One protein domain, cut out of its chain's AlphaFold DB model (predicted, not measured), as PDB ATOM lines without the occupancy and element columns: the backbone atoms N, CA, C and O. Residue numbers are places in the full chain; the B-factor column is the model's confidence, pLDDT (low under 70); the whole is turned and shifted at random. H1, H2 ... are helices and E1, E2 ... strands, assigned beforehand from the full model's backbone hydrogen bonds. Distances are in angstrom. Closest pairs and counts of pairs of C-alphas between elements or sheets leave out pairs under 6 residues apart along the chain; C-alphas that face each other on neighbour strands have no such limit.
ATOM      1  N   HIS A   2     -81.648 -47.326  -1.991       43.19
ATOM      2  CA  HIS A   2     -80.589 -46.534  -1.364       43.19
ATOM      3  C   HIS A   2     -79.264 -46.939  -2.007       43.19
ATOM      4  O   HIS A   2     -78.864 -48.097  -1.924       43.19
ATOM      5  N   HIS A   3     -78.628 -45.999  -2.703       47.69
ATOM      6  CA  HIS A   3     -77.291 -46.168  -3.260       47.69
ATOM      7  C   HIS A   3     -76.314 -46.242  -2.078       47.69
ATOM      8  O   HIS A   3     -75.972 -45.221  -1.483       47.69
ATOM      9  N   VAL A   4     -75.929 -47.452  -1.668       44.03
ATOM     10  CA  VAL A   4     -74.876 -47.633  -0.664       44.03
ATOM     11  C   VAL A   4     -73.556 -47.413  -1.387       44.03
ATOM     12  O   VAL A   4     -73.011 -48.320  -2.009       44.03
ATOM     13  N   SER A   5     -73.076 -46.173  -1.385       47.75
ATOM     14  CA  SER A   5     -71.738 -45.868  -1.881       47.75
ATOM     15  C   SER A   5     -70.719 -46.506  -0.940       47.75
ATOM     16  O   SER A   5     -70.605 -46.125   0.223       47.75
ATOM     17  N   THR A   6     -70.001 -47.510  -1.432       56.03
ATOM     18  CA  THR A   6     -68.847 -48.096  -0.748       56.03
ATOM     19  C   THR A   6     -67.696 -47.097  -0.799       56.03
ATOM     20  O   THR A   6     -67.231 -46.745  -1.885       56.03
ATOM     21  N   PHE A   7     -67.247 -46.629   0.361       43.75
ATOM     22  CA  PHE A   7     -66.120 -45.711   0.489       43.75
ATOM     23  C   PHE A   7     -64.940 -46.414   1.158       43.75
ATOM     24  O   PHE A   7     -65.133 -47.152   2.124       43.75
ATOM     25  N   SER A   8     -63.731 -46.146   0.663       47.31
ATOM     26  CA  SER A   8     -62.483 -46.597   1.282       47.31
ATOM     27  C   SER A   8     -61.781 -45.420   1.953       47.31
ATOM     28  O   SER A   8     -61.723 -44.313   1.411       47.31
ATOM     29  N   LEU A   9     -61.258 -45.673   3.150       48.53
ATOM     30  CA  LEU A   9     -60.415 -44.754   3.901       48.53
ATOM     31  C   LEU A   9     -58.961 -44.949   3.455       48.53
ATOM     32  O   LEU A   9     -58.436 -46.054   3.565       48.53
ATOM     33  N   GLU A  10     -58.311 -43.892   2.968       48.78
ATOM     34  CA  GLU A  10     -56.937 -43.958   2.462       48.78
ATOM     35  C   GLU A  10     -56.062 -42.831   3.002       48.78
ATOM     36  O   GLU A  10     -56.539 -41.737   3.304       48.78
ATOM     37  N   ASN A  11     -54.764 -43.107   3.102       52.09
ATOM     38  CA  ASN A  11     -53.758 -42.162   3.550       52.09
ATOM     39  C   ASN A  11     -53.089 -41.442   2.354       52.09
ATOM     40  O   ASN A  11     -52.592 -42.115   1.447       52.09
ATOM     41  N   PRO A  12     -53.069 -40.096   2.311       46.88
ATOM     42  CA  PRO A  12     -52.500 -39.313   1.222       46.88
ATOM     43  C   PRO A  12     -50.981 -39.110   1.283       46.88
ATOM     44  O   PRO A  12     -50.441 -38.631   0.284       46.88
ATOM     45  N   THR A  13     -50.280 -39.399   2.389       47.44
ATOM     46  CA  THR A  13     -48.842 -39.104   2.475       47.44
ATOM     47  C   THR A  13     -47.988 -40.292   2.015       47.44
ATOM     48  O   THR A  13     -48.009 -41.360   2.631       47.44
ATOM     49  N   PRO A  14     -47.172 -40.135   0.955       47.06
ATOM     50  CA  PRO A  14     -46.110 -41.083   0.672       47.06
ATOM     51  C   PRO A  14     -45.028 -40.866   1.732       47.06
ATOM     52  O   PRO A  14     -44.217 -39.945   1.635       47.06
ATOM     53  N   VAL A  15     -45.030 -41.679   2.789       50.53
ATOM     54  CA  VAL A  15     -43.904 -41.749   3.730       50.53
ATOM     55  C   VAL A  15     -42.712 -42.367   3.006       50.53
ATOM     56  O   VAL A  15     -42.436 -43.566   3.053       50.53
ATOM     57  N   PHE A  16     -42.018 -41.504   2.271       48.16
ATOM     58  CA  PHE A  16     -40.670 -41.727   1.796       48.16
ATOM     59  C   PHE A  16     -39.806 -41.924   3.043       48.16
ATOM     60  O   PHE A  16     -39.635 -40.998   3.830       48.16
ATOM     61  N   LEU A  17     -39.276 -43.136   3.209       44.16
ATOM     62  CA  LEU A  17     -38.366 -43.530   4.286       44.16
ATOM     63  C   LEU A  17     -39.022 -43.585   5.673       44.16
ATOM     64  O   LEU A  17     -38.954 -42.638   6.446       44.16
ATOM     65  N   SER A  18     -39.526 -44.757   6.051       36.78
ATOM     66  CA  SER A  18     -39.036 -45.464   7.239       36.78
ATOM     67  C   SER A  18     -39.627 -46.864   7.302       36.78
ATOM     68  O   SER A  18     -40.683 -47.171   6.762       36.78
ATOM     69  N   PHE A  19     -38.831 -47.740   7.881       40.53
ATOM     70  CA  PHE A  19     -38.989 -49.174   7.970       40.53
ATOM     71  C   PHE A  19     -40.192 -49.550   8.854       40.53
ATOM     72  O   PHE A  19     -40.009 -49.900  10.009       40.53
ATOM     73  N   GLU A  20     -41.416 -49.491   8.325       31.50
ATOM     74  CA  GLU A  20     -42.622 -50.016   8.985       31.50
ATOM     75  C   GLU A  20     -43.541 -50.665   7.942       31.50
ATOM     76  O   GLU A  20     -44.469 -50.090   7.373       31.50
ATOM     77  N   ILE A  21     -43.220 -51.918   7.629       42.22
ATOM     78  CA  ILE A  21     -44.016 -52.778   6.763       42.22
ATOM     79  C   ILE A  21     -45.214 -53.260   7.592       42.22
ATOM     80  O   ILE A  21     -45.114 -54.301   8.221       42.22
ATOM     81  N   LEU A  22     -46.301 -52.478   7.646       47.12
ATOM     82  CA  LEU A  22     -47.697 -52.964   7.554       47.12
ATOM     83  C   LEU A  22     -48.767 -51.867   7.688       47.12
ATOM     84  O   LEU A  22     -49.916 -52.126   7.344       47.12
ATOM     85  N   ALA A  23     -48.438 -50.658   8.131       52.50
ATOM     86  CA  ALA A  23     -49.430 -49.604   8.298       52.50
ATOM     87  C   ALA A  23     -48.867 -48.293   7.760       52.50
ATOM     88  O   ALA A  23     -47.953 -47.718   8.342       52.50
ATOM     89  N   GLY A  24     -49.422 -47.807   6.644       62.19
ATOM     90  CA  GLY A  24     -49.390 -46.366   6.402       62.19
ATOM     91  C   GLY A  24     -49.937 -45.664   7.647       62.19
ATOM     92  O   GLY A  24     -50.741 -46.245   8.371       62.19
ATOM     93  N   GLU A  25     -49.465 -44.461   7.946       64.75
ATOM     94  CA  GLU A  25     -49.782 -43.790   9.206       64.75
ATOM     95  C   GLU A  25     -51.304 -43.585   9.374       64.75
ATOM     96  O   GLU A  25     -51.878 -42.631   8.865       64.75
ATOM     97  N   CYS A  26     -51.997 -44.469  10.095       68.62
ATOM     98  CA  CYS A  26     -53.458 -44.424  10.261       68.62
ATOM     99  C   CYS A  26     -53.906 -43.399  11.316       68.62
ATOM    100  O   CYS A  26     -54.759 -43.676  12.159       68.62
ATOM    101  N   ARG A  27     -53.313 -42.208  11.289       77.75
ATOM    102  CA  ARG A  27     -53.741 -41.077  12.106       77.75
ATOM    103  C   ARG A  27     -54.942 -40.409  11.454       77.75
ATOM    104  O   ARG A  27     -54.932 -40.187  10.248       77.75
ATOM    105  N   LEU A  28     -55.975 -40.090  12.239       73.94
ATOM    106  CA  LEU A  28     -57.228 -39.527  11.720       73.94
ATOM    107  C   LEU A  28     -56.990 -38.220  10.953       73.94
ATOM    108  O   LEU A  28     -57.658 -37.966   9.956       73.94
ATOM    109  N   GLU A  29     -55.990 -37.442  11.371       77.62
ATOM    110  CA  GLU A  29     -55.563 -36.205  10.707       77.62
ATOM    111  C   GLU A  29     -55.035 -36.434   9.279       77.62
ATOM    112  O   GLU A  29     -54.922 -35.492   8.499       77.62
ATOM    113  N   ASN A  30     -54.716 -37.682   8.940       66.75
ATOM    114  CA  ASN A  30     -54.118 -38.108   7.684       66.75
ATOM    115  C   ASN A  30     -54.984 -39.154   6.954       66.75
ATOM    116  O   ASN A  30     -54.517 -39.831   6.046       66.75
ATOM    117  N   MET A  31     -56.254 -39.316   7.334       79.06
ATOM    118  CA  MET A  31     -57.191 -40.159   6.594       79.06
ATOM    119  C   MET A  31     -58.057 -39.295   5.682       79.06
ATOM    120  O   MET A  31     -58.619 -38.284   6.102       79.06
ATOM    121  N   ARG A  32     -58.212 -39.719   4.429       81.88
ATOM    122  CA  ARG A  32     -59.174 -39.142   3.486       81.88
ATOM    123  C   ARG A  32     -60.103 -40.218   2.947       81.88
ATOM    124  O   ARG A  32     -59.722 -41.377   2.802       81.88
ATOM    125  N   THR A  33     -61.319 -39.816   2.606       87.19
ATOM    126  CA  THR A  33     -62.281 -40.685   1.930       87.19
ATOM    127  C   THR A  33     -62.093 -40.562   0.424       87.19
ATOM    128  O   THR A  33     -62.252 -39.470  -0.125       87.19
ATOM    129  N   LEU A  34     -61.779 -41.666  -0.252       83.44
ATOM    130  CA  LEU A  34     -61.694 -41.728  -1.713       83.44
ATOM    131  C   LEU A  34     -62.773 -42.655  -2.280       83.44
ATOM    132  O   LEU A  34     -63.239 -43.584  -1.615       83.44
ATOM    133  N   CYS A  35     -63.171 -42.412  -3.531       89.00
ATOM    134  CA  CYS A  35     -63.939 -43.407  -4.274       89.00
ATOM    135  C   CYS A  35     -63.029 -44.583  -4.664       89.00
ATOM    136  O   CYS A  35     -61.807 -44.444  -4.717       89.00
ATOM    137  N   VAL A  36     -63.627 -45.733  -4.980       87.19
ATOM    138  CA  VAL A  36     -62.888 -46.967  -5.308       87.19
ATOM    139  C   VAL A  36     -61.915 -46.775  -6.479       87.19
ATOM    140  O   VAL A  36     -60.811 -47.305  -6.440       87.19
ATOM    141  N   ALA A  37     -62.288 -45.981  -7.489       90.56
ATOM    142  CA  ALA A  37     -61.415 -45.687  -8.627       90.56
ATOM    143  C   ALA A  37     -60.180 -44.871  -8.205       90.56
ATOM    144  O   ALA A  37     -59.055 -45.289  -8.450       90.56
ATOM    145  N   CYS A  38     -60.376 -43.767  -7.478       79.75
ATOM    146  CA  CYS A  38     -59.263 -42.961  -6.972       79.75
ATOM    147  C   CYS A  38     -58.389 -43.739  -5.981       79.75
ATOM    148  O   CYS A  38     -57.181 -43.528  -5.941       79.75
ATOM    149  N   HIS A  39     -58.984 -44.648  -5.207       86.06
ATOM    150  CA  HIS A  39     -58.231 -45.525  -4.316       86.06
ATOM    151  C   HIS A  39     -57.337 -46.496  -5.092       86.06
ATOM    152  O   HIS A  39     -56.192 -46.743  -4.715       86.06
ATOM    153  N   ALA A  40     -57.837 -47.040  -6.203       80.12
ATOM    154  CA  ALA A  40     -57.047 -47.912  -7.062       80.12
ATOM    155  C   ALA A  40     -55.817 -47.184  -7.630       80.12
ATOM    156  O   ALA A  40     -54.720 -47.738  -7.586       80.12
ATOM    157  N   ASP A  41     -55.972 -45.936  -8.080       87.25
ATOM    158  CA  ASP A  41     -54.869 -45.138  -8.635       87.25
ATOM    159  C   ASP A  41     -53.785 -44.827  -7.591       87.25
ATOM    160  O   ASP A  41     -52.582 -44.955  -7.856       87.25
ATOM    161  N   VAL A  42     -54.199 -44.443  -6.379       86.44
ATOM    162  CA  VAL A  42     -53.272 -44.138  -5.280       86.44
ATOM    163  C   VAL A  42     -52.551 -45.409  -4.830       86.44
ATOM    164  O   VAL A  42     -51.322 -45.406  -4.727       86.44
ATOM    165  N   THR A  43     -53.273 -46.522  -4.675       85.94
ATOM    166  CA  THR A  43     -52.680 -47.829  -4.352       85.94
ATOM    167  C   THR A  43     -51.697 -48.286  -5.432       85.94
ATOM    168  O   THR A  43     -50.604 -48.755  -5.106       85.94
ATOM    169  N   ALA A  44     -52.039 -48.130  -6.714       85.19
ATOM    170  CA  ALA A  44     -51.158 -48.486  -7.823       85.19
ATOM    171  C   ALA A  44     -49.860 -47.664  -7.797       85.19
ATOM    172  O   ALA A  44     -48.771 -48.224  -7.930       85.19
ATOM    173  N   THR A  45     -49.964 -46.358  -7.549       87.44
ATOM    174  CA  THR A  45     -48.807 -45.456  -7.446       87.44
ATOM    175  C   THR A  45     -47.922 -45.810  -6.247       87.44
ATOM    176  O   THR A  45     -46.716 -45.995  -6.387       87.44
ATOM    177  N   GLN A  46     -48.504 -46.012  -5.065       85.94
ATOM    178  CA  GLN A  46     -47.737 -46.422  -3.883       85.94
ATOM    179  C   GLN A  46     -47.081 -47.796  -4.070       85.94
ATOM    180  O   GLN A  46     -45.972 -48.047  -3.591       85.94
ATOM    181  N   HIS A  47     -47.751 -48.711  -4.772       85.06
ATOM    182  CA  HIS A  47     -47.197 -50.021  -5.079       85.06
ATOM    183  C   HIS A  47     -45.958 -49.918  -5.977       85.06
ATOM    184  O   HIS A  47     -44.950 -50.570  -5.687       85.06
ATOM    185  N   THR A  48     -45.983 -49.090  -7.028       85.81
ATOM    186  CA  THR A  48     -44.815 -48.906  -7.908       85.81
ATOM    187  C   THR A  48     -43.636 -48.280  -7.162       85.81
ATOM    188  O   THR A  48     -42.510 -48.766  -7.305       85.81
ATOM    189  N   GLU A  49     -43.877 -47.299  -6.289       87.44
ATOM    190  CA  GLU A  49     -42.848 -46.703  -5.422       87.44
ATOM    191  C   GLU A  49     -42.206 -47.736  -4.480       87.44
ATOM    192  O   GLU A  49     -40.973 -47.863  -4.406       87.44
ATOM    193  N   ARG A  50     -43.034 -48.532  -3.789       86.31
ATOM    194  CA  ARG A  50     -42.562 -49.615  -2.906       86.31
ATOM    195  C   ARG A  50     -41.754 -50.645  -3.685       86.31
ATOM    196  O   ARG A  50     -40.710 -51.103  -3.213       86.31
ATOM    197  N   ARG A  51     -42.211 -50.998  -4.884       86.94
ATOM    198  CA  ARG A  51     -41.546 -51.972  -5.746       86.94
ATOM    199  C   ARG A  51     -40.177 -51.486  -6.207       86.94
ATOM    200  O   ARG A  51     -39.200 -52.218  -6.062       86.94
ATOM    201  N   LEU A  52     -40.079 -50.250  -6.690       87.50
ATOM    202  CA  LEU A  52     -38.805 -49.657  -7.103       87.50
ATOM    203  C   LEU A  52     -37.803 -49.652  -5.943       87.50
ATOM    204  O   LEU A  52     -36.653 -50.063  -6.107       87.50
ATOM    205  N   THR A  53     -38.260 -49.265  -4.752       87.06
ATOM    206  CA  THR A  53     -37.431 -49.254  -3.539       87.06
ATOM    207  C   THR A  53     -36.886 -50.648  -3.211       87.06
ATOM    208  O   THR A  53     -35.683 -50.805  -2.970       87.06
ATOM    209  N   ARG A  54     -37.738 -51.682  -3.269       86.69
ATOM    210  CA  ARG A  54     -37.329 -53.082  -3.065       86.69
ATOM    211  C   ARG A  54     -36.309 -53.540  -4.106       86.69
ATOM    212  O   ARG A  54     -35.304 -54.141  -3.731       86.69
ATOM    213  N   LEU A  55     -36.500 -53.203  -5.384       87.50
ATOM    214  CA  LEU A  55     -35.556 -53.555  -6.453       87.50
ATOM    215  C   LEU A  55     -34.173 -52.929  -6.234       87.50
ATOM    216  O   LEU A  55     -33.152 -53.600  -6.404       87.50
ATOM    217  N   VAL A  56     -34.114 -51.663  -5.817       91.00
ATOM    218  CA  VAL A  56     -32.841 -50.993  -5.503       91.00
ATOM    219  C   VAL A  56     -32.150 -51.660  -4.313       91.00
ATOM    220  O   VAL A  56     -30.951 -51.947  -4.383       91.00
ATOM    221  N   ALA A  57     -32.887 -51.947  -3.238       88.69
ATOM    222  CA  ALA A  57     -32.348 -52.649  -2.074       88.69
ATOM    223  C   ALA A  57     -31.830 -54.050  -2.441       88.69
ATOM    224  O   ALA A  57     -30.724 -54.420  -2.045       88.69
ATOM    225  N   LYS A  58     -32.566 -54.789  -3.280       87.44
ATOM    226  CA  LYS A  58     -32.175 -56.110  -3.787       87.44
ATOM    227  C   LYS A  58     -30.882 -56.062  -4.596       87.44
ATOM    228  O   LYS A  58     -29.994 -56.881  -4.370       87.44
ATOM    229  N   LYS A  59     -30.724 -55.078  -5.490       92.75
ATOM    230  CA  LYS A  59     -29.474 -54.877  -6.251       92.75
ATOM    231  C   LYS A  59     -28.283 -54.636  -5.320       92.75
ATOM    232  O   LYS A  59     -27.235 -55.256  -5.499       92.75
ATOM    233  N   LYS A  60     -28.457 -53.784  -4.303       93.38
ATOM    234  CA  LYS A  60     -27.420 -53.517  -3.291       93.38
ATOM    235  C   LYS A  60     -27.066 -54.779  -2.502       93.38
ATOM    236  O   LYS A  60     -25.886 -55.090  -2.360       93.38
ATOM    237  N   LEU A  61     -28.069 -55.536  -2.055       91.06
ATOM    238  CA  LEU A  61     -27.866 -56.799  -1.346       91.06
ATOM    239  C   LEU A  61     -27.110 -57.816  -2.209       91.06
ATOM    240  O   LEU A  61     -26.117 -58.382  -1.754       91.06
ATOM    241  N   LYS A  62     -27.518 -57.999  -3.472       92.12
ATOM    242  CA  LYS A  62     -26.868 -58.919  -4.418       92.12
ATOM    243  C   LYS A  62     -25.390 -58.578  -4.614       92.12
ATOM    244  O   LYS A  62     -24.563 -59.483  -4.569       92.12
ATOM    245  N   ALA A  63     -25.058 -57.293  -4.762       92.88
ATOM    246  CA  ALA A  63     -23.674 -56.835  -4.896       92.88
ATOM    247  C   ALA A  63     -22.829 -57.139  -3.645       92.88
ATOM    248  O   ALA A  63     -21.707 -57.636  -3.750       92.88
ATOM    249  N   VAL A  64     -23.371 -56.893  -2.447       93.62
ATOM    250  CA  VAL A  64     -22.682 -57.228  -1.190       93.62
ATOM    251  C   VAL A  64     -22.476 -58.741  -1.072       93.62
ATOM    252  O   VAL A  64     -21.363 -59.190  -0.798       93.62
ATOM    253  N   MET A  65     -23.506 -59.542  -1.351       91.06
ATOM    254  CA  MET A  65     -23.414 -61.003  -1.279       91.06
ATOM    255  C   MET A  65     -22.426 -61.593  -2.293       91.06
ATOM    256  O   MET A  65     -21.684 -62.516  -1.950       91.06
ATOM    257  N   SER A  66     -22.361 -61.060  -3.519       90.81
ATOM    258  CA  SER A  66     -21.373 -61.510  -4.506       90.81
ATOM    259  C   SER A  66     -19.944 -61.200  -4.065       90.81
ATOM    260  O   SER A  66     -19.076 -62.060  -4.207       90.81
ATOM    261  N   ASN A  67     -19.708 -60.026  -3.470       86.19
ATOM    262  CA  ASN A  67     -18.391 -59.638  -2.956       86.19
ATOM    263  C   ASN A  67     -17.948 -60.523  -1.780       86.19
ATOM    264  O   ASN A  67     -16.788 -60.911  -1.691       86.19
ATOM    265  N   LEU A  68     -18.870 -60.912  -0.898       85.25
ATOM    266  CA  LEU A  68     -18.561 -61.845   0.191       85.25
ATOM    267  C   LEU A  68     -18.254 -63.260  -0.329       85.25
ATOM    268  O   LEU A  68     -17.389 -63.954   0.207       85.25
ATOM    269  N   LYS A  69     -18.931 -63.697  -1.397       84.00
ATOM    270  CA  LYS A  69     -18.700 -65.017  -2.001       84.00
ATOM    271  C   LYS A  69     -17.356 -65.106  -2.732       84.00
ATOM    272  O   LYS A  69     -16.781 -66.190  -2.778       84.00
ATOM    273  N   THR A  70     -16.847 -64.011  -3.300       75.44
ATOM    274  CA  THR A  70     -15.537 -63.995  -3.981       75.44
ATOM    275  C   THR A  70     -14.364 -64.006  -3.005       75.44
ATOM    276  O   THR A  70     -13.370 -64.670  -3.289       75.44
ATOM    277  N   ILE A  71     -14.487 -63.360  -1.840       69.31
ATOM    278  CA  ILE A  71     -13.440 -63.335  -0.800       69.31
ATOM    279  C   ILE A  71     -13.176 -64.736  -0.219       69.31
ATOM    280  O   ILE A  71     -12.039 -65.069   0.099       69.31
ATOM    281  N   ASN A  72     -14.205 -65.585  -0.145       61.44
ATOM    282  CA  ASN A  72     -14.101 -66.944   0.394       61.44
ATOM    283  C   ASN A  72     -13.643 -68.006  -0.627       61.44
ATOM    284  O   ASN A  72     -13.604 -69.188  -0.290       61.44
ATOM    285  N   LYS A  73     -13.301 -67.631  -1.871       62.09
ATOM    286  CA  LYS A  73     -12.709 -68.576  -2.830       62.09
ATOM    287  C   LYS A  73     -11.188 -68.627  -2.624       62.09
ATOM    288  O   LYS A  73     -10.521 -67.632  -2.923       62.09
TER     289      LYS A  73
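AT A GLANCE: This is residues 2 to 73 of the 141 residues of an uncharacterized protein of Solanum tuberosum (UniProt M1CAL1). One long helix, H1, makes most of the length, with a small head of two short strands, E1 and E2, and a wide loop, residues 11 to 31, along its first part; residues 54 to 73 stick out. The printed part has 72 residues, with two named strands and one named helix in the order E1, E2, H1 along the chain; the sheet E1 - E2 is antiparallel, and the class is mostly helix, with helices holding 36 and strands 6 of the 42 residues in named elements. The whole is an extended rod, radius of gyration of the C-alphas 18.7 A, spanning 71 by 22 by 14 A.

IN THESE COORDINATES: Find C-alpha 8 at (-62.483, -46.597, 1.282), where E1, residues 8 to 10, begins. E2 is residues 32 to 34. H1, residues 36 to 71, runs 52.3 A to C-alpha 71 at (-13.440, -63.335, -0.800).

HOW THE PARTS SIT: E1 and E2 form a hairpin, with N 10 and O 32 2.9 A apart, within hydrogen-bond range. The closest C-alphas of E1 and H1, Ser 8 and Val 36, are 6.6 A apart. In H1 every O i to N i+4 pair is within hydrogen-bond range.

THE WHOLE: Look from His 2 to Lys 73: their C-alphas, the farthest apart, are separated by 71.4 A. The printed part has no cut. The link E1 to E2 is long, E2 to H1 tight. Residues 2 to 26, 30 and 71 to 73 have pLDDT under 70.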